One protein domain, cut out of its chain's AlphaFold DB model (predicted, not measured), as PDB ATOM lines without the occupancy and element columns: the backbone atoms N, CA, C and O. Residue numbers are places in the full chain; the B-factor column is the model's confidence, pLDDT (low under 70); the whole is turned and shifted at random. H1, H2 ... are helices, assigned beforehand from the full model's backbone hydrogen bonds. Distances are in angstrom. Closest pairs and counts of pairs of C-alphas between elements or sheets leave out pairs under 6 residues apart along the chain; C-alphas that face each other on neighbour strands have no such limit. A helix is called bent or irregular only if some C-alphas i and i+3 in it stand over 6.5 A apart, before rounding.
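This is residues 346 to 489 and 563 to 590 of the 590 residues of an uncharacterized protein of Micavibrio sp. TMED27 (UniProt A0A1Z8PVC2). Five helices, H4 to H8, make an up-and-down bundle, and the helical hairpin of H1 and H2 packs crosswise on its H4 side. Short H3 packs on H1 and on residues 421 to 424 at one end of H5, while H9 and H10 lie at the opposite end of the bundle, H9 on the last residues of H6 and H10 slanting over residues 403 to 408 of H4; residues 484 to 489 stick out. You will find 172 printed residues with ten named helices, H1 to H10 in chain order, and no named strand: the class is all helix. The whole is compact, with a radius of gyration of the C-alphas of 15.3 A, and spans 43 by 40 by 36 A.

Find C-alpha 346 at (155.823, 172.106, 119.756); from there H1 runs to residue 358. H2 takes residues 362 to 377, 22.9 A long, and H3 residues 387 to 392. H4, residues 395 to 408, covers 20.0 A, and H5, residues 412 to 424, covers 19.6 A. H6, residues 430 to 447, covers 24.4 A with a kink of 32 degrees near residue 441; it is only just irregular, with C-alphas 442 and 445 6.7 A apart. H7 is residues 449 to 460. Look for C-alpha 466 at (132.054, 183.520, 118.747), where H8 begins; it reaches residue 487, 31.3 A away. After the cut come H9, residues 566 to 570, and H10, residues 572 to 584, ending at C-alpha 584 (147.206, 161.973, 94.603).

Begin in the bundle, where H5 and H6 touch as a hairpin at a shallow tilt of 6 degrees, opposite ways; their closest C-alphas, Val 419 and Val 436, are 6.4 A apart. H4 touches H5 at 8 degrees, opposite ways, closest at Ala 402 and Val 419, 6.5 A. H7 and H8 touch at 20 degrees, opposite ways, closest at Ile 453 and Ile 476, 5.9 A. H1 touches H4 with residues 354 to 358 alone, about perpendicular at 82 degrees, closest at Phe 357 and Ile 401, 5.3 A. H10 touches H4 at a steep tilt of 41 degrees, closest at Gly 407 and Ile 579, 4.6 A. H1 and H8 are apart. Every O i to N i+4 pair is within hydrogen-bond range in H1, H2, H4, H7, H8, H9 and H10, against 1 of 2 in H3, 6 of 9 in H5 and 11 of 14 in H6.

The two farthest C-alphas, Arg 348 and Leu 489, are 46.4 A apart. Residues 490 to 562 are cut out, and C-alphas 489 and 563 stand 20.7 A apart. Of the links printed whole, none is long. The mean pLDDT of the printed part of this model is 92.3, and of the printed residues residue 590 alone is under 70.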
ATOM      1  N   LYS A 346     157.134 172.062 120.412       92.12
ATOM      2  CA  LYS A 346     155.823 172.106 119.756       92.12
ATOM      3  C   LYS A 346     155.786 173.060 118.570       92.12
ATOM      4  O   LYS A 346     155.166 172.721 117.569       92.12
ATOM      5  N   LYS A 347     156.423 174.228 118.666       92.69
ATOM      6  CA  LYS A 347     156.404 175.220 117.585       92.69
ATOM      7  C   LYS A 347     157.138 174.672 116.365       92.69
ATOM      8  O   LYS A 347     156.636 174.755 115.247       92.69
ATOM      9  N   ARG A 348     158.293 174.045 116.596       92.56
ATOM     10  CA  ARG A 348     159.064 173.361 115.552       92.56
ATOM     11  C   ARG A 348     158.284 172.204 114.939       92.56
ATOM     12  O   ARG A 348     158.201 172.118 113.720       92.56
ATOM     13  N   LEU A 349     157.660 171.363 115.764       95.62
ATOM     14  CA  LEU A 349     156.813 170.268 115.298       95.62
ATOM     15  C   LEU A 349     155.663 170.781 114.421       95.62
ATOM     16  O   LEU A 349     155.413 170.234 113.352       95.62
ATOM     17  N   HIS A 350     154.965 171.834 114.851       96.38
ATOM     18  CA  HIS A 350     153.861 172.424 114.089       96.38
ATOM     19  C   HIS A 350     154.348 172.995 112.755       96.38
ATOM     20  O   HIS A 350     153.702 172.780 111.727       96.38
ATOM     21  N   ALA A 351     155.506 173.661 112.742       96.00
ATOM     22  CA  ALA A 351     156.120 174.174 111.520       96.00
ATOM     23  C   ALA A 351     156.507 173.041 110.555       96.00
ATOM     24  O   ALA A 351     156.116 173.074 109.389       96.00
ATOM     25  N   LEU A 352     157.185 172.006 111.061       96.44
ATOM     26  CA  LEU A 352     157.579 170.810 110.314       96.44
ATOM     27  C   LEU A 352     156.364 170.129 109.677       96.44
ATOM     28  O   LEU A 352     156.336 169.900 108.472       96.44
ATOM     29  N   VAL A 353     155.323 169.867 110.472       97.44
ATOM     30  CA  VAL A 353     154.085 169.230 110.008       97.44
ATOM     31  C   VAL A 353     153.387 170.079 108.941       97.44
ATOM     32  O   VAL A 353     152.919 169.540 107.939       97.44
ATOM     33  N   THR A 354     153.344 171.402 109.116       97.94
ATOM     34  CA  THR A 354     152.720 172.313 108.140       97.94
ATOM     35  C   THR A 354     153.471 172.313 106.818       97.94
ATOM     36  O   THR A 354     152.850 172.159 105.768       97.94
ATOM     37  N   ASN A 355     154.798 172.440 106.867       97.25
ATOM     38  CA  ASN A 355     155.641 172.437 105.678       97.25
ATOM     39  C   ASN A 355     155.558 171.097 104.948       97.25
ATOM     40  O   ASN A 355     155.367 171.076 103.735       97.25
ATOM     41  N   PHE A 356     155.597 169.981 105.678       97.44
ATOM     42  CA  PHE A 356     155.569 168.655 105.069       97.44
ATOM     43  C   PHE A 356     154.216 168.334 104.427       97.44
ATOM     44  O   PHE A 356     154.186 167.704 103.375       97.44
ATOM     45  N   PHE A 357     153.095 168.788 104.999       97.44
ATOM     46  CA  PHE A 357     151.788 168.670 104.341       97.44
ATOM     47  C   PHE A 357     151.600 169.620 103.156       97.44
ATOM     48  O   PHE A 357     150.738 169.368 102.315       97.44
ATOM     49  N   ASN A 358     152.366 170.709 103.095       96.75
ATOM     50  CA  ASN A 358     152.340 171.647 101.977       96.75
ATOM     51  C   ASN A 358     153.339 171.293 100.860       96.75
ATOM     52  O   ASN A 358     153.332 171.929  99.804       96.75
ATOM     53  N   HIS A 359     154.200 170.301 101.088       96.56
ATOM     54  CA  HIS A 359     155.242 169.894 100.158       96.56
ATOM     55  C   HIS A 359     154.656 169.161  98.937       96.56
ATOM     56  O   HIS A 359     153.613 168.519  99.009       96.56
ATOM     57  N   GLU A 360     155.310 169.221  97.777       93.38
ATOM     58  CA  GLU A 360     154.780 168.568  96.566       93.38
ATOM     59  C   GLU A 360     155.151 167.080  96.475       93.38
ATOM     60  O   GLU A 360     154.400 166.266  95.930       93.38
ATOM     61  N   ASN A 361     156.299 166.700  97.038       93.88
ATOM     62  CA  ASN A 361     156.813 165.335  96.969       93.88
ATOM     63  C   ASN A 361     156.035 164.368  97.894       93.88
ATOM     64  O   ASN A 361     155.984 164.583  99.108       93.88
ATOM     65  N   PRO A 362     155.480 163.257  97.368       92.56
ATOM     66  CA  PRO A 362     154.745 162.270  98.158       92.56
ATOM     67  C   PRO A 362     155.581 161.550  99.224       92.56
ATOM     68  O   PRO A 362     155.009 161.117 100.223       92.56
ATOM     69  N   LYS A 363     156.909 161.440  99.067       94.25
ATOM     70  CA  LYS A 363     157.774 160.841 100.097       94.25
ATOM     71  C   LYS A 363     157.761 161.661 101.393       94.25
ATOM     72  O   LYS A 363     157.671 161.079 102.471       94.25
ATOM     73  N   ILE A 364     157.735 162.993 101.289       96.06
ATOM     74  CA  ILE A 364     157.642 163.906 102.444       96.06
ATOM     75  C   ILE A 364     156.311 163.738 103.182       96.06
ATOM     76  O   ILE A 364     156.277 163.662 104.410       96.06
ATOM     77  N   HIS A 365     155.212 163.568 102.444       95.00
ATOM     78  CA  HIS A 365     153.923 163.237 103.052       95.00
ATOM     79  C   HIS A 365     153.941 161.884 103.787       95.00
ATOM     80  O   HIS A 365     153.289 161.701 104.815       95.00
ATOM     81  N   GLY A 366     154.714 160.928 103.270       93.88
ATOM     82  CA  GLY A 366     155.007 159.684 103.964       93.88
ATOM     83  C   GLY A 366     155.739 159.897 105.281       93.88
ATOM     84  O   GLY A 366     155.313 159.380 106.311       93.88
ATOM     85  N   ALA A 367     156.796 160.706 105.263       94.81
ATOM     86  CA  ALA A 367     157.568 161.018 106.458       94.81
ATOM     87  C   ALA A 367     156.722 161.714 107.540       94.81
ATOM     88  O   ALA A 367     156.780 161.315 108.702       94.81
ATOM     89  N   VAL A 368     155.867 162.686 107.185       95.25
ATOM     90  CA  VAL A 368     154.985 163.330 108.182       95.25
ATOM     91  C   VAL A 368     153.952 162.364 108.765       95.25
ATOM     92  O   VAL A 368     153.636 162.462 109.950       95.25
ATOM     93  N   SER A 369     153.472 161.385 107.988       93.94
ATOM     94  CA  SER A 369     152.610 160.312 108.507       93.94
ATOM     95  C   SER A 369     153.309 159.503 109.604       93.94
ATOM     96  O   SER A 369     152.678 159.140 110.602       93.94
ATOM     97  N   GLU A 370     154.602 159.214 109.450       93.50
ATOM     98  CA  GLU A 370     155.379 158.500 110.470       93.50
ATOM     99  C   GLU A 370     155.678 159.373 111.689       93.50
ATOM    100  O   GLU A 370     155.518 158.905 112.815       93.50
ATOM    101  N   ILE A 371     155.992 160.658 111.495       94.25
ATOM    102  CA  ILE A 371     156.146 161.626 112.595       94.25
ATOM    103  C   ILE A 371     154.852 161.715 113.417       94.25
ATOM    104  O   ILE A 371     154.876 161.666 114.646       94.25
ATOM    105  N   ILE A 372     153.694 161.789 112.759       93.94
ATOM    106  CA  ILE A 372     152.388 161.800 113.431       93.94
ATOM    107  C   ILE A 372     152.133 160.487 114.179       93.94
ATOM    108  O   ILE A 372     151.637 160.500 115.309       93.94
ATOM    109  N   SER A 373     152.488 159.357 113.568       91.38
ATOM    110  CA  SER A 373     152.363 158.039 114.199       91.38
ATOM    111  C   SER A 373     153.236 157.941 115.452       91.38
ATOM    112  O   SER A 373     152.767 157.469 116.487       91.38
ATOM    113  N   TYR A 374     154.459 158.473 115.400       92.69
ATOM    114  CA  TYR A 374     155.341 158.601 116.556       92.69
ATOM    115  C   TYR A 374     154.707 159.473 117.651       92.69
ATOM    116  O   TYR A 374     154.589 159.035 118.796       92.69
ATOM    117  N   CYS A 375     154.188 160.659 117.312       93.06
ATOM    118  CA  CYS A 375     153.484 161.519 118.271       93.06
ATOM    119  C   CYS A 375     152.345 160.777 118.986       93.06
ATOM    120  O   CYS A 375     152.227 160.858 120.208       93.06
ATOM    121  N   LYS A 376     151.541 160.003 118.249       89.69
ATOM    122  CA  LYS A 376     150.469 159.183 118.824       89.69
ATOM    123  C   LYS A 376     151.004 158.127 119.793       89.69
ATOM    124  O   LYS A 376     150.515 158.042 120.920       89.69
ATOM    125  N   LEU A 377     151.997 157.344 119.372       88.12
ATOM    126  CA  LEU A 377     152.599 156.283 120.190       88.12
ATOM    127  C   LEU A 377     153.157 156.832 121.509       88.12
ATOM    128  O   LEU A 377     152.965 156.232 122.566       88.12
ATOM    129  N   HIS A 378     153.762 158.017 121.458       88.50
ATOM    130  CA  HIS A 378     154.343 158.697 122.614       88.50
ATOM    131  C   HIS A 378     153.363 159.633 123.342       88.50
ATOM    132  O   HIS A 378     153.771 160.392 124.219       88.50
ATOM    133  N   LYS A 379     152.060 159.566 123.022       88.75
ATOM    134  CA  LYS A 379     150.984 160.366 123.642       88.75
ATOM    135  C   LYS A 379     151.238 161.879 123.593       88.75
ATOM    136  O   LYS A 379     150.790 162.622 124.468       88.75
ATOM    137  N   ILE A 380     151.928 162.344 122.558       87.25
ATOM    138  CA  ILE A 380     152.145 163.761 122.287       87.25
ATOM    139  C   ILE A 380     150.840 164.327 121.741       87.25
ATOM    140  O   ILE A 380     150.461 164.123 120.588       87.25
ATOM    141  N   GLN A 381     150.119 165.011 122.620       78.94
ATOM    142  CA  GLN A 381     148.846 165.634 122.292       78.94
ATOM    143  C   GLN A 381     149.060 166.987 121.604       78.94
ATOM    144  O   GLN A 381     150.071 167.658 121.819       78.94
ATOM    145  N   ASP A 382     148.037 167.435 120.873       83.88
ATOM    146  CA  ASP A 382     147.944 168.795 120.326       83.88
ATOM    147  C   ASP A 382     148.906 169.097 119.161       83.88
ATOM    148  O   ASP A 382     149.475 170.185 119.063       83.88
ATOM    149  N   VAL A 383     149.082 168.136 118.250       94.38
ATOM    150  CA  VAL A 383     149.735 168.384 116.955       94.38
ATOM    151  C   VAL A 383     148.829 169.293 116.115       94.38
ATOM    152  O   VAL A 383     147.655 168.978 115.900       94.38
ATOM    153  N   ARG A 384     149.347 170.443 115.679       95.94
ATOM    154  CA  ARG A 384     148.620 171.482 114.935       95.94
ATOM    155  C   ARG A 384     149.455 171.995 113.769       95.94
ATOM    156  O   ARG A 384     150.646 171.714 113.685       95.94
ATOM    157  N   LEU A 385     148.810 172.756 112.894       97.62
ATOM    158  CA  LEU A 385     149.474 173.544 111.868       97.62
ATOM    159  C   LEU A 385     149.955 174.878 112.461       97.62
ATOM    160  O   LEU A 385     149.282 175.480 113.301       97.62
ATOM    161  N   GLU A 386     151.110 175.348 112.006       97.25
ATOM    162  CA  GLU A 386     151.754 176.555 112.500       97.25
ATOM    163  C   GLU A 386     151.102 177.799 111.896       97.25
ATOM    164  O   GLU A 386     151.065 178.017 110.681       97.25
ATOM    165  N   LYS A 387     150.598 178.660 112.781       95.44
ATOM    166  CA  LYS A 387     149.793 179.830 112.418       95.44
ATOM    167  C   LYS A 387     150.532 180.823 111.519       95.44
ATOM    168  O   LYS A 387     149.902 181.435 110.657       95.44
ATOM    169  N   SER A 388     151.823 181.049 111.761       95.62
ATOM    170  CA  SER A 388     152.623 182.006 110.984       95.62
ATOM    171  C   SER A 388     152.741 181.571 109.522       95.62
ATOM    172  O   SER A 388     152.516 182.387 108.634       95.62
ATOM    173  N   ILE A 389     152.966 180.275 109.292       96.56
ATOM    174  CA  ILE A 389     153.054 179.661 107.966       96.56
ATOM    175  C   ILE A 389     151.682 179.668 107.290       96.56
ATOM    176  O   ILE A 389     151.541 180.144 106.174       96.56
ATOM    177  N   LEU A 390     150.616 179.253 107.982       96.19
ATOM    178  CA  LEU A 390     149.262 179.249 107.407       96.19
ATOM    179  C   LEU A 390     148.806 180.611 106.857       96.19
ATOM    180  O   LEU A 390     148.048 180.674 105.883       96.19
ATOM    181  N   LYS A 391     149.239 181.697 107.503       95.69
ATOM    182  CA  LYS A 391     148.920 183.067 107.097       95.69
ATOM    183  C   LYS A 391     149.628 183.512 105.819       95.69
ATOM    184  O   LYS A 391     149.095 184.401 105.165       95.69
ATOM    185  N   SER A 392     150.789 182.943 105.486       95.69
ATOM    186  CA  SER A 392     151.510 183.271 104.247       95.69
ATOM    187  C   SER A 392     151.028 182.467 103.041       95.69
ATOM    188  O   SER A 392     151.270 182.874 101.911       95.69
ATOM    189  N   LEU A 393     150.346 181.346 103.275       94.75
ATOM    190  CA  LEU A 393     149.775 180.506 102.224       94.75
ATOM    191  C   LEU A 393     148.564 181.170 101.557       94.75
ATOM    192  O   LEU A 393     147.933 182.054 102.144       94.75
ATOM    193  N   ASP A 394     148.164 180.699 100.380       93.56
ATOM    194  CA  ASP A 394     146.876 181.061  99.773       93.56
ATOM    195  C   ASP A 394     145.747 180.096 100.214       93.56
ATOM    196  O   ASP A 394     145.919 179.303 101.147       93.56
ATOM    197  N   ASP A 395     144.546 180.213  99.640       91.31
ATOM    198  CA  ASP A 395     143.430 179.308  99.955       91.31
ATOM    199  C   ASP A 395     143.559 177.938  99.251       91.31
ATOM    200  O   ASP A 395     143.055 176.938  99.764       91.31
ATOM    201  N   GLN A 396     144.252 177.855  98.109       93.00
ATOM    202  CA  GLN A 396     144.497 176.595  97.390       93.00
ATOM    203  C   GLN A 396     145.488 175.705  98.141       93.00
ATOM    204  O   GLN A 396     145.289 174.492  98.226       93.00
ATOM    205  N   ASP A 397     146.505 176.306  98.743       94.81
ATOM    206  CA  ASP A 397     147.473 175.664  99.626       94.81
ATOM    207  C   ASP A 397     146.783 175.051 100.845       94.81
ATOM    208  O   ASP A 397     147.073 173.931 101.253       94.81
ATOM    209  N   VAL A 398     145.798 175.756 101.406       95.06
ATOM    210  CA  VAL A 398     145.017 175.268 102.550       95.06
ATOM    211  C   VAL A 398     144.166 174.066 102.162       95.06
ATOM    212  O   VAL A 398     144.118 173.084 102.905       95.06
ATOM    213  N   VAL A 399     143.511 174.114 100.997       95.81
ATOM    214  CA  VAL A 399     142.775 172.962 100.453       95.81
ATOM    215  C   VAL A 399     143.726 171.790 100.214       95.81
ATOM    216  O   VAL A 399     143.396 170.651 100.549       95.81
ATOM    217  N   PHE A 400     144.914 172.054  99.671       96.62
ATOM    218  CA  PHE A 400     145.938 171.040  99.450       96.62
ATOM    219  C   PHE A 400     146.362 170.381 100.769       96.62
ATOM    220  O   PHE A 400     146.238 169.162 100.890       96.62
ATOM    221  N   ILE A 401     146.733 171.165 101.785       97.12
ATOM    222  CA  ILE A 401     147.081 170.671 103.126       97.12
ATOM    223  C   ILE A 401     145.935 169.847 103.722       97.12
ATOM    224  O   ILE A 401     146.166 168.738 104.200       97.12
ATOM    225  N   ALA A 402     144.691 170.334 103.658       96.88
ATOM    226  CA  ALA A 402     143.526 169.611 104.172       96.88
ATOM    227  C   ALA A 402     143.377 168.227 103.521       96.88
ATOM    228  O   ALA A 402     143.167 167.229 104.212       96.88
ATOM    229  N   ARG A 403     143.561 168.141 102.198       96.56
ATOM    230  CA  ARG A 403     143.565 166.864 101.471       96.56
ATOM    231  C   ARG A 403     144.725 165.974 101.913       96.56
ATOM    232  O   ARG A 403     144.517 164.784 102.135       96.56
ATOM    233  N   LYS A 404     145.933 166.510 102.101       97.00
ATOM    234  CA  LYS A 404     147.080 165.709 102.568       97.00
ATOM    235  C   LYS A 404     146.895 165.184 103.986       97.00
ATOM    236  O   LYS A 404     147.207 164.018 104.221       97.00
ATOM    237  N   ILE A 405     146.290 165.960 104.883       97.00
ATOM    238  CA  ILE A 405     145.906 165.484 106.219       97.00
ATOM    239  C   ILE A 405     144.973 164.270 106.102       97.00
ATOM    240  O   ILE A 405     145.243 163.242 106.721       97.00
ATOM    241  N   LEU A 406     143.927 164.347 105.270       95.38
ATOM    242  CA  LEU A 406     142.980 163.242 105.064       95.38
ATOM    243  C   LEU A 406     143.625 162.002 104.422       95.38
ATOM    244  O   LEU A 406     143.255 160.878 104.749       95.38
ATOM    245  N   GLY A 407     144.593 162.188 103.522       94.69
ATOM    246  CA  GLY A 407     145.278 161.086 102.841       94.69
ATOM    247  C   GLY A 407     146.361 160.391 103.678       94.69
ATOM    248  O   GLY A 407     146.613 159.197 103.493       94.69
ATOM    249  N   TYR A 408     147.029 161.112 104.579       94.25
ATOM    250  CA  TYR A 408     148.216 160.618 105.295       94.25
ATOM    251  C   TYR A 408     148.036 160.498 106.809       94.25
ATOM    252  O   TYR A 408     148.895 159.939 107.474       94.25
ATOM    253  N   THR A 409     146.916 160.948 107.371       91.88
ATOM    254  CA  THR A 409     146.607 160.756 108.794       91.88
ATOM    255  C   THR A 409     145.392 159.855 108.923       91.88
ATOM    256  O   THR A 409     144.423 160.058 108.204       91.88
ATOM    257  N   ILE A 410     145.411 158.883 109.836       85.44
ATOM    258  CA  ILE A 410     144.243 158.030 110.141       85.44
ATOM    259  C   ILE A 410     143.703 158.322 111.548       85.44
ATOM    260  O   ILE A 410     142.522 158.123 111.803       85.44
ATOM    261  N   ASP A 411     144.527 158.835 112.460       88.81
ATOM    262  CA  ASP A 411     144.100 159.119 113.829       88.81
ATOM    263  C   ASP A 411     143.078 160.262 113.903       88.81
ATOM    264  O   ASP A 411     143.363 161.391 113.499       88.81
ATOM    265  N   ALA A 412     141.898 159.974 114.457       90.19
ATOM    266  CA  ALA A 412     140.792 160.922 114.511       90.19
ATOM    267  C   ALA A 412     141.134 162.182 115.316       90.19
ATOM    268  O   ALA A 412     140.777 163.287 114.909       90.19
ATOM    269  N   GLN A 413     141.829 162.045 116.448       91.31
ATOM    270  CA  GLN A 413     142.116 163.177 117.325       91.31
ATOM    271  C   GLN A 413     143.135 164.121 116.681       91.31
ATOM    272  O   GLN A 413     142.949 165.340 116.707       91.31
ATOM    273  N   ILE A 414     144.178 163.568 116.059       93.19
ATOM    274  CA  ILE A 414     145.191 164.349 115.344       93.19
ATOM    275  C   ILE A 414     144.605 164.973 114.072       93.19
ATOM    276  O   ILE A 414     144.808 166.166 113.854       93.19
ATOM    277  N   GLN A 415     143.811 164.236 113.282       93.75
ATOM    278  CA  GLN A 415     143.093 164.795 112.128       93.75
ATOM    279  C   GLN A 415     142.228 165.996 112.529       93.75
ATOM    280  O   GLN A 415     142.324 167.059 111.915       93.75
ATOM    281  N   CYS A 416     141.413 165.841 113.580       95.25
ATOM    282  CA  CYS A 416     140.582 166.922 114.105       95.25
ATOM    283  C   CYS A 416     141.431 168.133 114.508       95.25
ATOM    284  O   CYS A 416     141.098 169.262 114.152       95.25
ATOM    285  N   SER A 417     142.531 167.905 115.229       95.75
ATOM    286  CA  SER A 417     143.438 168.960 115.691       95.75
ATOM    287  C   SER A 417     144.067 169.738 114.530       95.75
ATOM    288  O   SER A 417     144.010 170.971 114.507       95.75
ATOM    289  N   LEU A 418     144.593 169.028 113.528       97.19
ATOM    290  CA  LEU A 418     145.205 169.616 112.339       97.19
ATOM    291  C   LEU A 418     144.189 170.415 111.517       97.19
ATOM    292  O   LEU A 418     144.416 171.590 111.234       97.19
ATOM    293  N   VAL A 419     143.030 169.833 111.196       97.25
ATOM    294  CA  VAL A 419     142.000 170.523 110.403       97.25
ATOM    295  C   VAL A 419     141.414 171.709 111.161       97.25
ATOM    296  O   VAL A 419     141.209 172.769 110.577       97.25
ATOM    297  N   PHE A 420     141.192 171.597 112.471       96.56
ATOM    298  CA  PHE A 420     140.692 172.724 113.260       96.56
ATOM    299  C   PHE A 420     141.693 173.888 113.318       96.56
ATOM    300  O   PHE A 420     141.284 175.052 113.330       96.56
ATOM    301  N   SER A 421     142.999 173.597 113.303       96.56
ATOM    302  CA  SER A 421     144.047 174.626 113.289       96.56
ATOM    303  C   SER A 421     144.102 175.446 111.993       96.56
ATOM    304  O   SER A 421     144.581 176.576 112.017       96.56
ATOM    305  N   ILE A 422     143.498 174.977 110.891       97.00
ATOM    306  CA  ILE A 422     143.344 175.762 109.650       97.00
ATOM    307  C   ILE A 422     142.613 177.092 109.910       97.00
ATOM    308  O   ILE A 422     142.927 178.108 109.288       97.00
ATOM    309  N   LEU A 423     141.693 177.132 110.882       94.94
ATOM    310  CA  LEU A 423     140.993 178.364 111.271       94.94
ATOM    311  C   LEU A 423     141.943 179.466 111.764       94.94
ATOM    312  O   LEU A 423     141.564 180.637 111.761       94.94
ATOM    313  N   ASP A 424     143.165 179.129 112.183       91.94
ATOM    314  CA  ASP A 424     144.145 180.109 112.651       91.94
ATOM    315  C   ASP A 424     144.775 180.930 111.511       91.94
ATOM    316  O   ASP A 424     145.330 182.000 111.788       91.94
ATOM    317  N   LYS A 425     144.597 180.510 110.243       92.56
ATOM    318  CA  LYS A 425     144.868 181.332 109.051       92.56
ATOM    319  C   LYS A 425     144.050 182.621 109.080       92.56
ATOM    320  O   LYS A 425     144.596 183.721 109.076       92.56
ATOM    321  N   SER A 426     142.725 182.475 109.109       90.94
ATOM    322  CA  SER A 426     141.771 183.579 109.166       90.94
ATOM    323  C   SER A 426     140.422 183.081 109.672       90.94
ATOM    324  O   SER A 426     139.631 182.503 108.928       90.94
ATOM    325  N   VAL A 427     140.144 183.340 110.951       86.00
ATOM    326  CA  VAL A 427     138.903 182.903 111.612       86.00
ATOM    327  C   VAL A 427     137.667 183.527 110.957       86.00
ATOM    328  O   VAL A 427     136.600 182.927 110.967       86.00
ATOM    329  N   THR A 428     137.790 184.722 110.377       87.62
ATOM    330  CA  THR A 428     136.684 185.475 109.768       87.62
ATOM    331  C   THR A 428     136.484 185.171 108.282       87.62
ATOM    332  O   THR A 428     135.448 185.542 107.731       87.62
ATOM    333  N   SER A 429     137.427 184.488 107.624       93.00
ATOM    334  CA  SER A 429     137.290 184.123 106.211       93.00
ATOM    335  C   SER A 429     136.238 183.029 106.031       93.00
ATOM    336  O   SER A 429     136.401 181.906 106.510       93.00
ATOM    337  N   LYS A 430     135.174 183.336 105.280       93.00
ATOM    338  CA  LYS A 430     134.138 182.355 104.920       93.00
ATOM    339  C   LYS A 430     134.704 181.198 104.095       93.00
ATOM    340  O   LYS A 430     134.260 180.073 104.275       93.00
ATOM    341  N   ALA A 431     135.692 181.455 103.234       92.75
ATOM    342  CA  ALA A 431     136.339 180.409 102.442       92.75
ATOM    343  C   ALA A 431     137.029 179.376 103.350       92.75
ATOM    344  O   ALA A 431     136.763 178.182 103.246       92.75
ATOM    345  N   VAL A 432     137.818 179.848 104.321       94.00
ATOM    346  CA  VAL A 432     138.504 178.994 105.306       94.00
ATOM    347  C   VAL A 432     137.501 178.236 106.180       94.00
ATOM    348  O   VAL A 432     137.655 177.036 106.400       94.00
ATOM    349  N   GLN A 433     136.446 178.910 106.649       95.12
ATOM    350  CA  GLN A 433     135.387 178.263 107.429       95.12
ATOM    351  C   GLN A 433     134.668 177.166 106.635       95.12
ATOM    352  O   GLN A 433     134.391 176.113 107.202       95.12
ATOM    353  N   ASN A 434     134.394 177.390 105.347       95.69
ATOM    354  CA  ASN A 434     133.752 176.401 104.482       95.69
ATOM    355  C   ASN A 434     134.645 175.171 104.283       95.69
ATOM    356  O   ASN A 434     134.160 174.060 104.450       95.69
ATOM    357  N   ILE A 435     135.950 175.353 104.044       95.50
ATOM    358  CA  ILE A 435     136.903 174.231 103.945       95.50
ATOM    359  C   ILE A 435     136.855 173.378 105.217       95.50
ATOM    360  O   ILE A 435     136.700 172.160 105.155       95.50
ATOM    361  N   VAL A 436     136.954 174.016 106.385       96.94
ATOM    362  CA  VAL A 436     136.920 173.314 107.676       96.94
ATOM    363  C   VAL A 436     135.572 172.621 107.888       96.94
ATOM    364  O   VAL A 436     135.538 171.457 108.287       96.94
ATOM    365  N   TYR A 437     134.465 173.300 107.583       97.38
ATOM    366  CA  TYR A 437     133.117 172.741 107.665       97.38
ATOM    367  C   TYR A 437     132.961 171.487 106.801       97.38
ATOM    368  O   TYR A 437     132.499 170.455 107.292       97.38
ATOM    369  N   ASP A 438     133.372 171.554 105.537       96.19
ATOM    370  CA  ASP A 438     133.233 170.462 104.577       96.19
ATOM    371  C   ASP A 438     134.096 169.266 104.986       96.19
ATOM    372  O   ASP A 438     133.610 168.137 105.024       96.19
ATOM    373  N   VAL A 439     135.343 169.500 105.405       96.56
ATOM    374  CA  VAL A 439     136.235 168.425 105.862       96.56
ATOM    375  C   VAL A 439     135.670 167.705 107.089       96.56
ATOM    376  O   VAL A 439     135.652 166.470 107.136       96.56
ATOM    377  N   PHE A 440     135.155 168.451 108.069       97.56
ATOM    378  CA  PHE A 440     134.544 167.844 109.248       97.56
ATOM    379  C   PHE A 440     133.229 167.127 108.937       97.56
ATOM    380  O   PHE A 440     132.988 166.058 109.487       97.56
ATOM    381  N   THR A 441     132.364 167.680 108.091       95.88
ATOM    382  CA  THR A 441     131.028 167.106 107.853       95.88
ATOM    383  C   THR A 441     131.027 165.984 106.822       95.88
ATOM    384  O   THR A 441     130.269 165.027 106.970       95.88
ATOM    385  N   GLN A 442     131.882 166.058 105.801       93.00
ATOM    386  CA  GLN A 442     131.901 165.091 104.704       93.00
ATOM    387  C   GLN A 442     132.889 163.947 104.917       93.00
ATOM    388  O   GLN A 442     132.600 162.845 104.454       93.00
ATOM    389  N   HIS A 443     133.988 164.176 105.642       93.06
ATOM    390  CA  HIS A 443     135.063 163.190 105.782       93.06
ATOM    391  C   HIS A 443     135.262 162.754 107.240       93.06
ATOM    392  O   HIS A 443     134.880 161.640 107.605       93.06
ATOM    393  N   ILE A 444     135.788 163.629 108.108       94.19
ATOM    394  CA  ILE A 444     136.184 163.232 109.473       94.19
ATOM    395  C   ILE A 444     134.967 162.818 110.307       94.19
ATOM    396  O   ILE A 444     134.971 161.754 110.913       94.19
ATOM    397  N   GLY A 445     133.895 163.609 110.311       92.88
ATOM    398  CA  GLY A 445     132.703 163.368 111.125       92.88
ATOM    399  C   GLY A 445     131.882 162.155 110.691       92.88
ATOM    400  O   GLY A 445     131.248 161.531 111.538       92.88
ATOM    401  N   LYS A 446     131.929 161.773 109.408       89.81
ATOM    402  CA  LYS A 446     131.336 160.510 108.933       89.81
ATOM    403  C   LYS A 446     132.209 159.310 109.291       89.81
ATOM    404  O   LYS A 446     131.680 158.267 109.657       89.81
ATOM    405  N   GLY A 447     133.534 159.458 109.214       89.25
ATOM    406  CA  GLY A 447     134.484 158.413 109.598       89.25
ATOM    407  C   GLY A 447     134.515 158.162 111.109       89.25
ATOM    408  O   GLY A 447     134.421 157.020 111.550       89.25
ATOM    409  N   TYR A 448     134.586 159.229 111.901       91.44
ATOM    410  CA  TYR A 448     134.831 159.214 113.344       91.44
ATOM    411  C   TYR A 448     133.819 160.075 114.105       91.44
ATOM    412  O   TYR A 448     134.203 161.013 114.812       91.44
ATOM    413  N   PRO A 449     132.507 159.804 114.002       91.88
ATOM    414  CA  PRO A 449     131.500 160.689 114.576       91.88
ATOM    415  C   PRO A 449     131.681 160.884 116.087       91.88
ATOM    416  O   PRO A 449     131.393 161.966 116.590       91.88
ATOM    417  N   GLY A 450     132.098 159.846 116.824       91.50
ATOM    418  CA  GLY A 450     132.293 159.877 118.276       91.50
ATOM    419  C   GLY A 450     133.424 160.817 118.661       91.50
ATOM    420  O   GLY A 450     133.170 161.871 119.245       91.50
ATOM    421  N   SER A 451     134.640 160.464 118.242       92.25
ATOM    422  CA  SER A 451     135.853 161.239 118.513       92.25
ATOM    423  C   SER A 451     135.773 162.678 117.996       92.25
ATOM    424  O   SER A 451     136.255 163.593 118.658       92.25
ATOM    425  N   THR A 452     135.118 162.909 116.852       94.88
ATOM    426  CA  THR A 452     134.957 164.261 116.288       94.88
ATOM    427  C   THR A 452     134.095 165.146 117.184       94.88
ATOM    428  O   THR A 452     134.484 166.270 117.493       94.88
ATOM    429  N   ILE A 453     132.934 164.653 117.635       95.38
ATOM    430  CA  ILE A 453     132.058 165.421 118.533       95.38
ATOM    431  C   ILE A 453     132.766 165.689 119.860       95.38
ATOM    432  O   ILE A 453     132.723 166.815 120.348       95.38
ATOM    433  N   GLU A 454     133.432 164.683 120.427       94.88
ATOM    434  CA  GLU A 454     134.175 164.831 121.679       94.88
ATOM    435  C   GLU A 454     135.264 165.907 121.570       94.88
ATOM    436  O   GLU A 454     135.337 166.807 122.412       94.88
ATOM    437  N   PHE A 455     136.061 165.870 120.498       94.94
ATOM    438  CA  PHE A 455     137.076 166.883 120.229       94.94
ATOM    439  C   PHE A 455     136.463 168.286 120.126       94.94
ATOM    440  O   PHE A 455     136.943 169.220 120.774       94.94
ATOM    441  N   LEU A 456     135.400 168.441 119.333       96.19
ATOM    442  CA  LEU A 456     134.753 169.726 119.071       96.19
ATOM    443  C   LEU A 456     134.094 170.319 120.329       96.19
ATOM    444  O   LEU A 456     134.265 171.507 120.604       96.19
ATOM    445  N   GLU A 457     133.429 169.507 121.154       95.94
ATOM    446  CA  GLU A 457     132.930 169.939 122.470       95.94
ATOM    447  C   GLU A 457     134.084 170.341 123.404       95.94
ATOM    448  O   GLU A 457     133.991 171.316 124.154       95.94
ATOM    449  N   GLY A 458     135.217 169.639 123.322       94.12
ATOM    450  CA  GLY A 458     136.452 170.031 123.995       94.12
ATOM    451  C   GLY A 458     136.972 171.401 123.543       94.12
ATOM    452  O   GLY A 458     137.400 172.198 124.381       94.12
ATOM    453  N   GLN A 459     136.913 171.713 122.244       93.19
ATOM    454  CA  GLN A 459     137.321 173.017 121.705       93.19
ATOM    455  C   GLN A 459     136.363 174.140 122.107       93.19
ATOM    456  O   GLN A 459     136.829 175.232 122.443       93.19
ATOM    457  N   LYS A 460     135.050 173.880 122.159       93.00
ATOM    458  CA  LYS A 460     134.050 174.850 122.642       93.00
ATOM    459  C   LYS A 460     134.369 175.356 124.043       93.00
ATOM    460  O   LYS A 460     134.308 176.555 124.287       93.00
ATOM    461  N   LYS A 461     134.794 174.461 124.939       92.00
ATOM    462  CA  LYS A 461     135.192 174.816 126.313       92.00
ATOM    463  C   LYS A 461     136.443 175.702 126.379       92.00
ATOM    464  O   LYS A 461     136.662 176.361 127.389       92.00
ATOM    465  N   LYS A 462     137.280 175.704 125.335       90.12
ATOM    466  CA  LYS A 462     138.581 176.398 125.303       90.12
ATOM    467  C   LYS A 462     138.549 177.720 124.534       90.12
ATOM    468  O   LYS A 462     139.352 178.607 124.813       90.12
ATOM    469  N   THR A 463     137.675 177.856 123.538       88.44
ATOM    470  CA  THR A 463     137.651 179.024 122.647       88.44
ATOM    471  C   THR A 463     136.772 180.156 123.183       88.44
ATOM    472  O   THR A 463     135.669 179.929 123.667       88.44
ATOM    473  N   LYS A 464     137.236 181.403 123.030       88.88
ATOM    474  CA  LYS A 464     136.436 182.622 123.276       88.88
ATOM    475  C   LYS A 464     135.870 183.238 121.988       88.88
ATOM    476  O   LYS A 464     135.126 184.211 122.038       88.88
ATOM    477  N   SER A 465     136.249 182.714 120.820       91.06
ATOM    478  CA  SER A 465     135.811 183.252 119.531       91.06
ATOM    479  C   SER A 465     134.387 182.804 119.213       91.06
ATOM    480  O   SER A 465     134.157 181.615 118.992       91.06
ATOM    481  N   LYS A 466     133.457 183.765 119.122       91.06
ATOM    482  CA  LYS A 466     132.054 183.520 118.747       91.06
ATOM    483  C   LYS A 466     131.931 182.796 117.401       91.06
ATOM    484  O   LYS A 466     131.200 181.823 117.300       91.06
ATOM    485  N   VAL A 467     132.735 183.195 116.416       90.94
ATOM    486  CA  VAL A 467     132.759 182.570 115.083       90.94
ATOM    487  C   VAL A 467     133.190 181.100 115.155       90.94
ATOM    488  O   VAL A 467     132.561 180.242 114.542       90.94
ATOM    489  N   LYS A 468     134.233 180.776 115.941       92.94
ATOM    490  CA  LYS A 468     134.642 179.374 116.136       92.94
ATOM    491  C   LYS A 468     133.554 178.564 116.850       92.94
ATOM    492  O   LYS A 468     133.366 177.404 116.495       92.94
ATOM    493  N   LEU A 469     132.852 179.148 117.826       93.88
ATOM    494  CA  LEU A 469     131.742 178.488 118.526       93.88
ATOM    495  C   LEU A 469     130.596 178.159 117.565       93.88
ATOM    496  O   LEU A 469     130.227 176.995 117.455       93.88
ATOM    497  N   GLU A 470     130.116 179.150 116.809       94.44
ATOM    498  CA  GLU A 470     129.024 178.984 115.841       94.44
ATOM    499  C   GLU A 470     129.347 177.919 114.785       94.44
ATOM    500  O   GLU A 470     128.529 177.036 114.515       94.44
ATOM    501  N   LEU A 471     130.560 177.951 114.221       95.19
ATOM    502  CA  LEU A 471     131.008 176.936 113.268       95.19
ATOM    503  C   LEU A 471     131.037 175.542 113.907       95.19
ATOM    504  O   LEU A 471     130.574 174.572 113.307       95.19
ATOM    505  N   THR A 472     131.558 175.442 115.130       96.25
ATOM    506  CA  THR A 472     131.658 174.170 115.851       96.25
ATOM    507  C   THR A 472     130.279 173.578 116.140       96.25
ATOM    508  O   THR A 472     130.057 172.396 115.882       96.25
ATOM    509  N   ASP A 473     129.327 174.391 116.598       96.44
ATOM    510  CA  ASP A 473     127.947 173.961 116.843       96.44
ATOM    511  C   ASP A 473     127.254 173.500 115.558       96.44
ATOM    512  O   ASP A 473     126.579 172.464 115.547       96.44
ATOM    513  N   LYS A 474     127.480 174.213 114.448       97.00
ATOM    514  CA  LYS A 474     126.956 173.831 113.132       97.00
ATOM    515  C   LYS A 474     127.486 172.462 112.690       97.00
ATOM    516  O   LYS A 474     126.717 171.644 112.183       97.00
ATOM    517  N   ILE A 475     128.777 172.196 112.898       97.56
ATOM    518  CA  ILE A 475     129.409 170.908 112.571       97.56
ATOM    519  C   ILE A 475     128.855 169.790 113.464       97.56
ATOM    520  O   ILE A 475     128.429 168.755 112.950       97.56
ATOM    521  N   ILE A 476     128.814 169.990 114.787       97.12
ATOM    522  CA  ILE A 476     128.297 168.993 115.738       97.12
ATOM    523  C   ILE A 476     126.850 168.627 115.400       97.12
ATOM    524  O   ILE A 476     126.511 167.444 115.361       97.12
ATOM    525  N   THR A 477     126.007 169.627 115.134       97.38
ATOM    526  CA  THR A 477     124.593 169.422 114.780       97.38
ATOM    527  C   THR A 477     124.461 168.582 113.512       97.38
ATOM    528  O   THR A 477     123.699 167.617 113.495       97.38
ATOM    529  N   HIS A 478     125.261 168.877 112.481       96.94
ATOM    530  CA  HIS A 478     125.275 168.087 111.252       96.94
ATOM    531  C   HIS A 478     125.658 166.623 111.519       96.94
ATOM    532  O   HIS A 478     124.926 165.715 111.128       96.94
ATOM    533  N   ILE A 479     126.757 166.382 112.244       95.62
ATOM    534  CA  ILE A 479     127.238 165.020 112.536       95.62
ATOM    535  C   ILE A 479     126.220 164.235 113.377       95.62
ATOM    536  O   ILE A 479     126.001 163.055 113.107       95.62
ATOM    537  N   LYS A 480     125.586 164.867 114.377       95.19
ATOM    538  CA  LYS A 480     124.522 164.236 115.181       95.19
ATOM    539  C   LYS A 480     123.333 163.850 114.308       95.19
ATOM    540  O   LYS A 480     122.959 162.686 114.318       95.19
ATOM    541  N   SER A 481     122.837 164.773 113.480       94.12
ATOM    542  CA  SER A 481     121.705 164.493 112.586       94.12
ATOM    543  C   SER A 481     121.983 163.313 111.647       94.12
ATOM    544  O   SER A 481     121.156 162.417 111.517       94.12
ATOM    545  N   TRP A 482     123.183 163.251 111.061       92.50
ATOM    546  CA  TRP A 482     123.593 162.134 110.212       92.50
ATOM    547  C   TRP A 482     123.681 160.815 110.992       92.50
ATOM    548  O   TRP A 482     123.223 159.778 110.513       92.50
ATOM    549  N   ARG A 483     124.247 160.849 112.207       89.88
ATOM    550  CA  ARG A 483     124.347 159.672 113.079       89.88
ATOM    551  C   ARG A 483     122.969 159.144 113.472       89.88
ATOM    552  O   ARG A 483     122.790 157.930 113.480       89.88
ATOM    553  N   ASP A 484     122.038 160.029 113.808       90.81
ATOM    554  CA  ASP A 484     120.689 159.658 114.233       90.81
ATOM    555  C   ASP A 484     119.936 158.997 113.072       90.81
ATOM    556  O   ASP A 484     119.475 157.868 113.221       90.81
ATOM    557  N   VAL A 485     119.989 159.592 111.871       90.25
ATOM    558  CA  VAL A 485     119.457 158.970 110.642       90.25
ATOM    559  C   VAL A 485     120.044 157.576 110.420       90.25
ATOM    560  O   VAL A 485     119.313 156.645 110.103       90.25
ATOM    561  N   TYR A 486     121.358 157.405 110.597       84.62
ATOM    562  CA  TYR A 486     122.006 156.105 110.412       84.62
ATOM    563  C   TYR A 486     121.597 155.079 111.481       84.62
ATOM    564  O   TYR A 486     121.428 153.898 111.179       84.62
ATOM    565  N   LYS A 487     121.449 155.507 112.738       85.06
ATOM    566  CA  LYS A 487     121.046 154.645 113.858       85.06
ATOM    567  C   LYS A 487     119.603 154.157 113.711       85.06
ATOM    568  O   LYS A 487     119.318 153.031 114.116       85.06
ATOM    569  N   ASP A 488     118.747 154.984 113.120       90.81
ATOM    570  CA  ASP A 488     117.334 154.688 112.887       90.81
ATOM    571  C   ASP A 488     117.104 153.769 111.672       90.81
ATOM    572  O   ASP A 488     115.986 153.300 111.453       90.81
ATOM    573  N   LEU A 489     118.150 153.451 110.894       86.94
ATOM    574  CA  LEU A 489     118.045 152.490 109.795       86.94
ATOM    575  C   LEU A 489     117.718 151.078 110.319       86.94
ATOM    576  O   LEU A 489     118.372 150.583 111.248       86.94
ATOM    577  N   GLN A 563     138.373 153.892 118.072       78.44
ATOM    578  CA  GLN A 563     137.417 154.081 116.991       78.44
ATOM    579  C   GLN A 563     138.129 153.957 115.640       78.44
ATOM    580  O   GLN A 563     139.010 154.751 115.321       78.44
ATOM    581  N   LEU A 564     137.696 153.003 114.817       80.12
ATOM    582  CA  LEU A 564     138.115 152.893 113.419       80.12
ATOM    583  C   LEU A 564     137.230 153.759 112.507       80.12
ATOM    584  O   LEU A 564     136.059 153.980 112.840       80.12
ATOM    585  N   PRO A 565     137.747 154.217 111.347       83.06
ATOM    586  CA  PRO A 565     136.931 154.954 110.394       83.06
ATOM    587  C   PRO A 565     135.763 154.090 109.921       83.06
ATOM    588  O   PRO A 565     135.935 152.955 109.484       83.06
ATOM    589  N   PHE A 566     134.557 154.641 109.977       82.75
ATOM    590  CA  PHE A 566     133.327 153.937 109.628       82.75
ATOM    591  C   PHE A 566     133.334 153.356 108.199       82.75
ATOM    592  O   PHE A 566     132.806 152.274 107.948       82.75
ATOM    593  N   SER A 567     133.967 154.039 107.246       81.12
ATOM    594  CA  SER A 567     134.115 153.553 105.869       81.12
ATOM    595  C   SER A 567     135.084 152.374 105.742       81.12
ATOM    596  O   SER A 567     134.917 151.561 104.836       81.12
ATOM    597  N   LEU A 568     136.045 152.217 106.658       80.75
ATOM    598  CA  LEU A 568     136.937 151.056 106.685       80.75
ATOM    599  C   LEU A 568     136.180 149.777 107.065       80.75
ATOM    600  O   LEU A 568     136.454 148.725 106.494       80.75
ATOM    601  N   SER A 569     135.205 149.867 107.977       75.25
ATOM    602  CA  SER A 569     134.403 148.713 108.408       75.25
ATOM    603  C   SER A 569     133.243 148.385 107.467       75.25
ATOM    604  O   SER A 569     132.822 147.234 107.399       75.25
ATOM    605  N   THR A 570     132.729 149.373 106.731       75.69
ATOM    606  CA  THR A 570     131.559 149.190 105.856       75.69
ATOM    607  C   THR A 570     131.897 149.041 104.378       75.69
ATOM    608  O   THR A 570     131.173 148.351 103.665       75.69
ATOM    609  N   HIS A 571     132.978 149.663 103.892       81.88
ATOM    610  CA  HIS A 571     133.346 149.631 102.476       81.88
ATOM    611  C   HIS A 571     134.849 149.911 102.251       81.88
ATOM    612  O   HIS A 571     135.233 150.936 101.683       81.88
ATOM    613  N   ILE A 572     135.714 148.962 102.630       83.06
ATOM    614  CA  ILE A 572     137.184 149.104 102.586       83.06
ATOM    615  C   ILE A 572     137.747 149.578 101.234       83.06
ATOM    616  O   ILE A 572     138.677 150.382 101.203       83.06
ATOM    617  N   VAL A 573     137.163 149.138 100.111       84.25
ATOM    618  CA  VAL A 573     137.584 149.566  98.762       84.25
ATOM    619  C   VAL A 573     137.361 151.064  98.566       84.25
ATOM    620  O   VAL A 573     138.283 151.769  98.169       84.25
ATOM    621  N   LYS A 574     136.172 151.570  98.914       85.38
ATOM    622  CA  LYS A 574     135.827 152.989  98.811       85.38
ATOM    623  C   LYS A 574     136.729 153.825  99.711       85.38
ATOM    624  O   LYS A 574     137.258 154.828  99.257       85.38
ATOM    625  N   PHE A 575     136.944 153.382 100.951       87.00
ATOM    626  CA  PHE A 575     137.862 154.045 101.877       87.00
ATOM    627  C   PHE A 575     139.286 154.138 101.312       87.00
ATOM    628  O   PHE A 575     139.906 155.197 101.342       87.00
ATOM    629  N   THR A 576     139.790 153.038 100.749       87.50
ATOM    630  CA  THR A 576     141.132 152.988 100.152       87.50
ATOM    631  C   THR A 576     141.236 153.895  98.925       87.50
ATOM    632  O   THR A 576     142.238 154.591  98.773       87.50
ATOM    633  N   MET A 577     140.205 153.921  98.072       90.88
ATOM    634  CA  MET A 577     140.130 154.832  96.925       90.88
ATOM    635  C   MET A 577     140.121 156.294  97.375       90.88
ATOM    636  O   MET A 577     140.949 157.064  96.908       90.88
ATOM    637  N   GLU A 578     139.273 156.649  98.341       90.44
ATOM    638  CA  GLU A 578     139.161 158.012  98.873       90.44
ATOM    639  C   GLU A 578     140.494 158.504  99.464       90.44
ATOM    640  O   GLU A 578     140.967 159.589  99.128       90.44
ATOM    641  N   ILE A 579     141.166 157.673 100.269       91.94
ATOM    642  CA  ILE A 579     142.514 157.977 100.772       91.94
ATOM    643  C   ILE A 579     143.497 158.184  99.620       91.94
ATOM    644  O   ILE A 579     144.298 159.119  99.645       91.94
ATOM    645  N   ASN A 580     143.472 157.310  98.615       92.44
ATOM    646  CA  ASN A 580     144.383 157.407  97.483       92.44
ATOM    647  C   ASN A 580     144.141 158.677  96.656       92.44
ATOM    648  O   ASN A 580     145.102 159.324  96.241       92.44
ATOM    649  N   ASP A 581     142.886 159.078  96.470       93.75
ATOM    650  CA  ASP A 581     142.524 160.307  95.766       93.75
ATOM    651  C   ASP A 581     143.069 161.535  96.502       93.75
ATOM    652  O   ASP A 581     143.718 162.389  95.896       93.75
ATOM    653  N   PHE A 582     142.947 161.575  97.832       95.19
ATOM    654  CA  PHE A 582     143.564 162.619  98.652       95.19
ATOM    655  C   PHE A 582     145.097 162.634  98.569       95.19
ATOM    656  O   PHE A 582     145.720 163.697  98.443       95.19
ATOM    657  N   ARG A 583     145.732 161.455  98.572       94.19
ATOM    658  CA  ARG A 583     147.191 161.334  98.409       94.19
ATOM    659  C   ARG A 583     147.660 161.849  97.053       94.19
ATOM    660  O   ARG A 583     148.697 162.511  96.993       94.19
ATOM    661  N   ARG A 584     146.892 161.595  95.991       93.44
ATOM    662  CA  ARG A 584     147.206 161.973  94.603       93.44
ATOM    663  C   ARG A 584     146.770 163.386  94.225       93.44
ATOM    664  O   ARG A 584     147.228 163.883  93.199       93.44
ATOM    665  N   ALA A 585     145.929 164.029  95.036       92.50
ATOM    666  CA  ALA A 585     145.434 165.373  94.766       92.50
ATOM    667  C   ALA A 585     146.580 166.367  94.537       92.50
ATOM    668  O   ALA A 585     147.527 166.423  95.331       92.50
ATOM    669  N   LYS A 586     146.481 167.156  93.466       91.06
ATOM    670  CA  LYS A 586     147.437 168.222  93.138       91.06
ATOM    671  C   LYS A 586     146.898 169.589  93.560       91.06
ATOM    672  O   LYS A 586     145.689 169.762  93.741       91.06
ATOM    673  N   ARG A 587     147.796 170.565  93.713       90.12
ATOM    674  CA  ARG A 587     147.423 171.964  93.963       90.12
ATOM    675  C   ARG A 587     146.565 172.483  92.799       90.12
ATOM    676  O   ARG A 587     146.814 172.133  91.648       90.12
ATOM    677  N   GLY A 588     145.512 173.245  93.096       80.25
ATOM    678  CA  GLY A 588     144.594 173.788  92.083       80.25
ATOM    679  C   GLY A 588     143.590 172.796  91.474       80.25
ATOM    680  O   GLY A 588     142.734 173.203  90.690       80.25
ATOM    681  N   GLN A 589     143.650 171.505  91.821       81.00
ATOM    682  CA  GLN A 589     142.661 170.526  91.366       81.00
ATOM    683  C   GLN A 589     141.325 170.780  92.078       81.00
ATOM    684  O   GLN A 589     141.289 170.803  93.309       81.00
ATOM    685  N   LYS A 590     140.238 170.982  91.329       63.28
ATOM    686  CA  LYS A 590     138.901 171.168  91.911       63.28
ATOM    687  C   LYS A 590     138.373 169.869  92.492       63.28
ATOM    688  O   LYS A 590     138.447 168.844  91.782       63.28
TER     689      LYS A 590